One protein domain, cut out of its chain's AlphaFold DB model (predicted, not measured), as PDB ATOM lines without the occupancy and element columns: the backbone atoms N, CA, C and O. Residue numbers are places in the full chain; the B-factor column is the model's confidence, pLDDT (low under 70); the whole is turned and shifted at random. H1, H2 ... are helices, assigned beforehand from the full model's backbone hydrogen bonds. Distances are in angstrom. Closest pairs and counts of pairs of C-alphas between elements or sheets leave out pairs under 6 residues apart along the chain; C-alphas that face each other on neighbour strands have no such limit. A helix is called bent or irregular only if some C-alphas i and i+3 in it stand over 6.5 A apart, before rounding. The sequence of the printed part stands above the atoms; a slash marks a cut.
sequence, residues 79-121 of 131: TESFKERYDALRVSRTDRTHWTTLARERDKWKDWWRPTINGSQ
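This is residues 79 to 121 of the 131 residues of an uncharacterized protein of Ancylostoma ceylanicum (UniProt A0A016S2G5). The model is an open arch of three helices with few contacts between them: H3, the longest, makes one limb, the short H2 turns off from its first end at a corner, and H1, apart from H3 and near H2, stands about perpendicular to H2, its line running through the plane of the arch. The link of residues 89 to 98 loops outward from the last end of H1 and folds back to H2, while residues 113 to 121, of which 113 to 118 belong to H3, stick out as an arm. The printed part has 43 residues with three named helices, in the order H1, H2, H3, and no named strand; the class is all helix. The whole is only just compact, close to loose, with a radius of gyration of the C-alphas of 10.8 A, and it spans 33 by 22 by 14 A.

Begin with H3, residues 106 to 118, which is irregular: C-alphas 112 and 115 are 7.6 A apart, and its line is a rough one. Just before it stands H2, residues 99 to 104. H2 and H3 only just touch, with 3 pairs of C-alphas within 8 A, and they touch only at the corner by their link. H3 touches H2 with residues 108 to 109 alone; look at the closest C-alphas, those of Ala 103 and Trp 109, 5.1 A apart. The two helices run opposite ways at a steep tilt of 63 degrees. Next find H1, residues 79 to 88, which is close to H2 but not clearly touching it: the closest C-alphas, those of Phe 82 and Trp 99, are 6.9 A apart. The lines of H1 and H2 are about perpendicular, at 80 degrees. H1 and H3 are apart. In the backbone, every O i to N i+4 pair of H1 is within hydrogen-bond range, against 7 of 9 in H3 and 1 of 2 in H2.

Find C-alpha 106 at (121.930, 167.280, 174.913); from there H3 runs 16.9 A to C-alpha 118 at (121.531, 175.098, 159.973). H2 runs 8.9 A from Trp 99 to Arg 104. Go back to C-alpha 79 at (112.709, 156.290, 164.066), where H1 begins; it runs 14.3 A to Ala 88.

The two C-alphas farthest apart are those of Thr 94 and Gln 121, at 34.1 A. Without residues 113 to 121, which stand free, the body of 34 residues spans 24 by 15 by 14 A. The printed part has no cut. The link from H2 to H3 is tight, with 1 residue, and the link from H1 to H2 is short, with 10 residues. The mean pLDDT of the printed part is 83.6, and in the B-factor column you will find residues 116 to 121 under 70.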
ATOM      1  N   THR A  79     112.291 157.627 164.484       89.62
ATOM      2  CA  THR A  79     112.709 156.290 164.066       89.62
ATOM      3  C   THR A  79     113.128 156.282 162.599       89.62
ATOM      4  O   THR A  79     114.200 155.775 162.285       89.62
ATOM      5  N   GLU A  80     112.329 156.884 161.721       89.44
ATOM      6  CA  GLU A  80     112.619 156.926 160.290       89.44
ATOM      7  C   GLU A  80     113.800 157.843 159.972       89.44
ATOM      8  O   GLU A  80     114.760 157.403 159.353       89.44
ATOM      9  N   SER A  81     113.824 159.069 160.507       89.00
ATOM     10  CA  SER A  81     114.952 159.983 160.278       89.00
ATOM     11  C   SER A  81     116.288 159.447 160.808       89.00
ATOM     12  O   SER A  81     117.340 159.737 160.242       89.00
ATOM     13  N   PHE A  82     116.282 158.685 161.909       89.62
ATOM     14  CA  PHE A  82     117.499 158.036 162.397       89.62
ATOM     15  C   PHE A  82     117.910 156.871 161.498       89.62
ATOM     16  O   PHE A  82     119.095 156.757 161.197       89.62
ATOM     17  N   LYS A  83     116.963 156.038 161.040       89.06
ATOM     18  CA  LYS A  83     117.243 154.957 160.081       89.06
ATOM     19  C   LYS A  83     117.858 155.498 158.796       89.06
ATOM     20  O   LYS A  83     118.973 155.101 158.481       89.06
ATOM     21  N   GLU A  84     117.198 156.459 158.148       89.25
ATOM     22  CA  GLU A  84     117.664 157.100 156.910       89.25
ATOM     23  C   GLU A  84     119.108 157.589 157.044       89.25
ATOM     24  O   GLU A  84     119.949 157.365 156.174       89.25
ATOM     25  N   ARG A  85     119.430 158.229 158.172       88.56
ATOM     26  CA  ARG A  85     120.771 158.761 158.391       88.56
ATOM     27  C   ARG A  85     121.801 157.691 158.730       88.56
ATOM     28  O   ARG A  85     122.934 157.792 158.272       88.56
ATOM     29  N   TYR A  86     121.440 156.684 159.522       89.69
ATOM     30  CA  TYR A  86     122.323 155.546 159.773       89.69
ATOM     31  C   TYR A  86     122.636 154.789 158.484       89.69
ATOM     32  O   TYR A  86     123.777 154.370 158.296       89.69
ATOM     33  N   ASP A  87     121.655 154.654 157.593       88.69
ATOM     34  CA  ASP A  87     121.829 154.033 156.284       88.69
ATOM     35  C   ASP A  87     122.738 154.890 155.388       88.69
ATOM     36  O   ASP A  87     123.690 154.366 154.809       88.69
ATOM     37  N   ALA A  88     122.540 156.215 155.360       87.94
ATOM     38  CA  ALA A  88     123.410 157.145 154.634       87.94
ATOM     39  C   ALA A  88     124.866 157.132 155.139       87.94
ATOM     40  O   ALA A  88     125.801 157.234 154.349       87.94
ATOM     41  N   LEU A  89     125.065 156.975 156.452       87.56
ATOM     42  CA  LEU A  89     126.382 156.875 157.088       87.56
ATOM     43  C   LEU A  89     126.959 155.446 157.079       87.56
ATOM     44  O   LEU A  89     128.050 155.240 157.603       87.56
ATOM     45  N   ARG A  90     126.243 154.461 156.513       90.06
ATOM     46  CA  ARG A  90     126.623 153.035 156.495       90.06
ATOM     47  C   ARG A  90     126.970 152.467 157.878       90.06
ATOM     48  O   ARG A  90     127.837 151.607 158.010       90.06
ATOM     49  N   VAL A  91     126.271 152.922 158.916       87.88
ATOM     50  CA  VAL A  91     126.476 152.443 160.290       87.88
ATOM     51  C   VAL A  91     125.917 151.026 160.427       87.88
ATOM     52  O   VAL A  91     124.746 150.772 160.098       87.88
ATOM     53  N   SER A  92     126.755 150.113 160.934       88.69
ATOM     54  CA  SER A  92     126.371 148.735 161.259       88.69
ATOM     55  C   SER A  92     125.127 148.719 162.144       88.69
ATOM     56  O   SER A  92     124.958 149.578 163.004       88.69
ATOM     57  N   ARG A  93     124.254 147.718 161.980       83.19
ATOM     58  CA  ARG A  93     123.056 147.566 162.828       83.19
ATOM     59  C   ARG A  93     123.392 147.471 164.319       83.19
ATOM     60  O   ARG A  93     122.592 147.942 165.119       83.19
ATOM     61  N   THR A  94     124.544 146.899 164.672       85.44
ATOM     62  CA  THR A  94     125.018 146.777 166.063       85.44
ATOM     63  C   THR A  94     125.351 148.120 166.697       85.44
ATOM     64  O   THR A  94     125.184 148.284 167.899       85.44
ATOM     65  N   ASP A  95     125.745 149.095 165.881       85.88
ATOM     66  CA  ASP A  95     126.257 150.384 166.347       85.88
ATOM     67  C   ASP A  95     125.160 151.465 166.321       85.88
ATOM     68  O   ASP A  95     125.401 152.641 166.608       85.88
ATOM     69  N   ARG A  96     123.921 151.087 165.961       89.12
ATOM     70  CA  ARG A  96     122.771 151.997 165.914       89.12
ATOM     71  C   ARG A  96     122.203 152.204 167.307       89.12
ATOM     72  O   ARG A  96     121.553 151.334 167.883       89.12
ATOM     73  N   THR A  97     122.350 153.423 167.801       89.50
ATOM     74  CA  THR A  97     121.732 153.858 169.051       89.50
ATOM     75  C   THR A  97     120.286 154.283 168.812       89.50
ATOM     76  O   THR A  97     119.982 155.065 167.909       89.50
ATOM     77  N   HIS A  98     119.365 153.813 169.655       87.81
ATOM     78  CA  HIS A  98     117.982 154.279 169.596       87.81
ATOM     79  C   HIS A  98     117.901 155.784 169.912       87.81
ATOM     80  O   HIS A  98     118.565 156.281 170.828       87.81
ATOM     81  N   TRP A  99     117.064 156.523 169.177       89.44
ATOM     82  CA  TRP A  99     117.016 157.988 169.258       89.44
ATOM     83  C   TRP A  99     116.680 158.509 170.664       89.44
ATOM     84  O   TRP A  99     117.144 159.586 171.034       89.44
ATOM     85  N   THR A 100     115.922 157.757 171.468       89.12
ATOM     86  CA  THR A 100     115.585 158.138 172.854       89.12
ATOM     87  C   THR A 100     116.814 158.180 173.759       89.12
ATOM     88  O   THR A 100     116.888 159.036 174.638       89.12
ATOM     89  N   THR A 101     117.792 157.300 173.531       90.25
ATOM     90  CA  THR A 101     119.070 157.288 174.251       90.25
ATOM     91  C   THR A 101     119.907 158.492 173.841       90.25
ATOM     92  O   THR A 101     120.359 159.245 174.699       90.25
ATOM     93  N   LEU A 102     120.023 158.749 172.534       89.94
ATOM     94  CA  LEU A 102     120.782 159.892 172.018       89.94
ATOM     95  C   LEU A 102     120.156 161.237 172.434       89.94
ATOM     96  O   LEU A 102     120.867 162.197 172.702       89.94
ATOM     97  N   ALA A 103     118.828 161.301 172.560       90.31
ATOM     98  CA  ALA A 103     118.101 162.486 173.013       90.31
ATOM     99  C   ALA A 103     118.402 162.893 174.465       90.31
ATOM    100  O   ALA A 103     118.256 164.074 174.803       90.31
ATOM    101  N   ARG A 104     118.829 161.951 175.318       88.94
ATOM    102  CA  ARG A 104     119.241 162.249 176.701       88.94
ATOM    103  C   ARG A 104     120.512 163.091 176.732       88.94
ATOM    104  O   ARG A 104     120.618 164.020 177.528       88.94
ATOM    105  N   GLU A 105     121.431 162.825 175.815       90.69
ATOM    106  CA  GLU A 105     122.671 163.576 175.676       90.69
ATOM    107  C   GLU A 105     122.424 164.851 174.860       90.69
ATOM    108  O   GLU A 105     122.301 164.824 173.636       90.69
ATOM    109  N   ARG A 106     122.312 166.000 175.542       89.56
ATOM    110  CA  ARG A 106     121.930 167.280 174.913       89.56
ATOM    111  C   ARG A 106     122.829 167.660 173.738       89.56
ATOM    112  O   ARG A 106     122.307 168.146 172.732       89.56
ATOM    113  N   ASP A 107     124.135 167.469 173.870       90.50
ATOM    114  CA  ASP A 107     125.094 167.899 172.852       90.50
ATOM    115  C   ASP A 107     125.102 166.940 171.665       90.50
ATOM    116  O   ASP A 107     124.911 167.400 170.542       90.50
ATOM    117  N   LYS A 108     125.094 165.617 171.895       90.00
ATOM    118  CA  LYS A 108     124.885 164.636 170.816       90.00
ATOM    119  C   LYS A 108     123.559 164.856 170.086       90.00
ATOM    120  O   LYS A 108     123.517 164.797 168.860       90.00
ATOM    121  N   TRP A 109     122.476 165.168 170.806       91.00
ATOM    122  CA  TRP A 109     121.182 165.500 170.201       91.00
ATOM    123  C   TRP A 109     121.267 166.736 169.305       91.00
ATOM    124  O   TRP A 109     120.726 166.738 168.199       91.00
ATOM    125  N   LYS A 110     121.952 167.791 169.756       88.94
ATOM    126  CA  LYS A 110     122.173 168.982 168.932       88.94
ATOM    127  C   LYS A 110     123.014 168.654 167.709       88.94
ATOM    128  O   LYS A 110     122.582 168.988 166.614       88.94
ATOM    129  N   ASP A 111     124.155 167.995 167.888       88.50
ATOM    130  CA  ASP A 111     125.096 167.634 166.822       88.50
ATOM    131  C   ASP A 111     124.430 166.777 165.750       88.50
ATOM    132  O   ASP A 111     124.593 167.028 164.554       88.50
ATOM    133  N   TRP A 112     123.576 165.842 166.168       88.25
ATOM    134  CA  TRP A 112     122.763 165.066 165.249       88.25
ATOM    135  C   TRP A 112     121.887 165.990 164.390       88.25
ATOM    136  O   TRP A 112     121.939 165.945 163.166       88.25
ATOM    137  N   TRP A 113     121.131 166.904 164.982       87.31
ATOM    138  CA  TRP A 113     120.222 167.752 164.210       87.31
ATOM    139  C   TRP A 113     120.866 169.023 163.622       87.31
ATOM    140  O   TRP A 113     120.175 169.786 162.952       87.31
ATOM    141  N   ARG A 114     122.175 169.264 163.810       81.94
ATOM    142  CA  ARG A 114     122.873 170.470 163.311       81.94
ATOM    143  C   ARG A 114     122.686 170.711 161.811       81.94
ATOM    144  O   ARG A 114     122.305 171.830 161.473       81.94
ATOM    145  N   PRO A 115     122.867 169.725 160.912       76.81
ATOM    146  CA  PRO A 115     122.676 169.957 159.478       76.81
ATOM    147  C   PRO A 115     121.234 170.344 159.131       76.81
ATOM    148  O   PRO A 115     120.990 171.149 158.245       76.81
ATOM    149  N   THR A 116     120.267 169.819 159.878       69.62
ATOM    150  CA  THR A 116     118.832 170.074 159.697       69.62
ATOM    151  C   THR A 116     118.392 171.406 160.306       69.62
ATOM    152  O   THR A 116     117.423 171.998 159.843       69.62
ATOM    153  N   ILE A 117     119.089 171.877 161.344       60.38
ATOM    154  CA  ILE A 117     118.873 173.177 161.992       60.38
ATOM    155  C   ILE A 117     119.520 174.303 161.173       60.38
ATOM    156  O   ILE A 117     118.896 175.346 160.990       60.38
ATOM    157  N   ASN A 118     120.732 174.079 160.656       57.47
ATOM    158  CA  ASN A 118     121.531 175.098 159.973       57.47
ATOM    159  C   ASN A 118     121.303 175.130 158.454       57.47
ATOM    160  O   ASN A 118     121.342 176.205 157.867       57.47
ATOM    161  N   GLY A 119     120.967 174.000 157.822       50.19
ATOM    162  CA  GLY A 119     120.624 173.928 156.393       50.19
ATOM    163  C   GLY A 119     119.310 174.628 156.017       50.19
ATOM    164  O   GLY A 119     118.918 174.631 154.861       50.19
ATOM    165  N   SER A 120     118.605 175.221 156.987       46.78
ATOM    166  CA  SER A 120     117.466 176.121 156.752       46.78
ATOM    167  C   SER A 120     117.810 177.606 156.925       46.78
ATOM    168  O   SER A 120     116.921 178.444 156.792       46.78
ATOM    169  N   GLN A 121     119.061 177.941 157.267       43.38
ATOM    170  CA  GLN A 121     119.520 179.316 157.511       43.38
ATOM    171  C   GLN A 121     120.587 179.820 156.528       43.38
ATOM    172  O   GLN A 121     120.924 180.996 156.604       43.38
TER     173      GLN A 121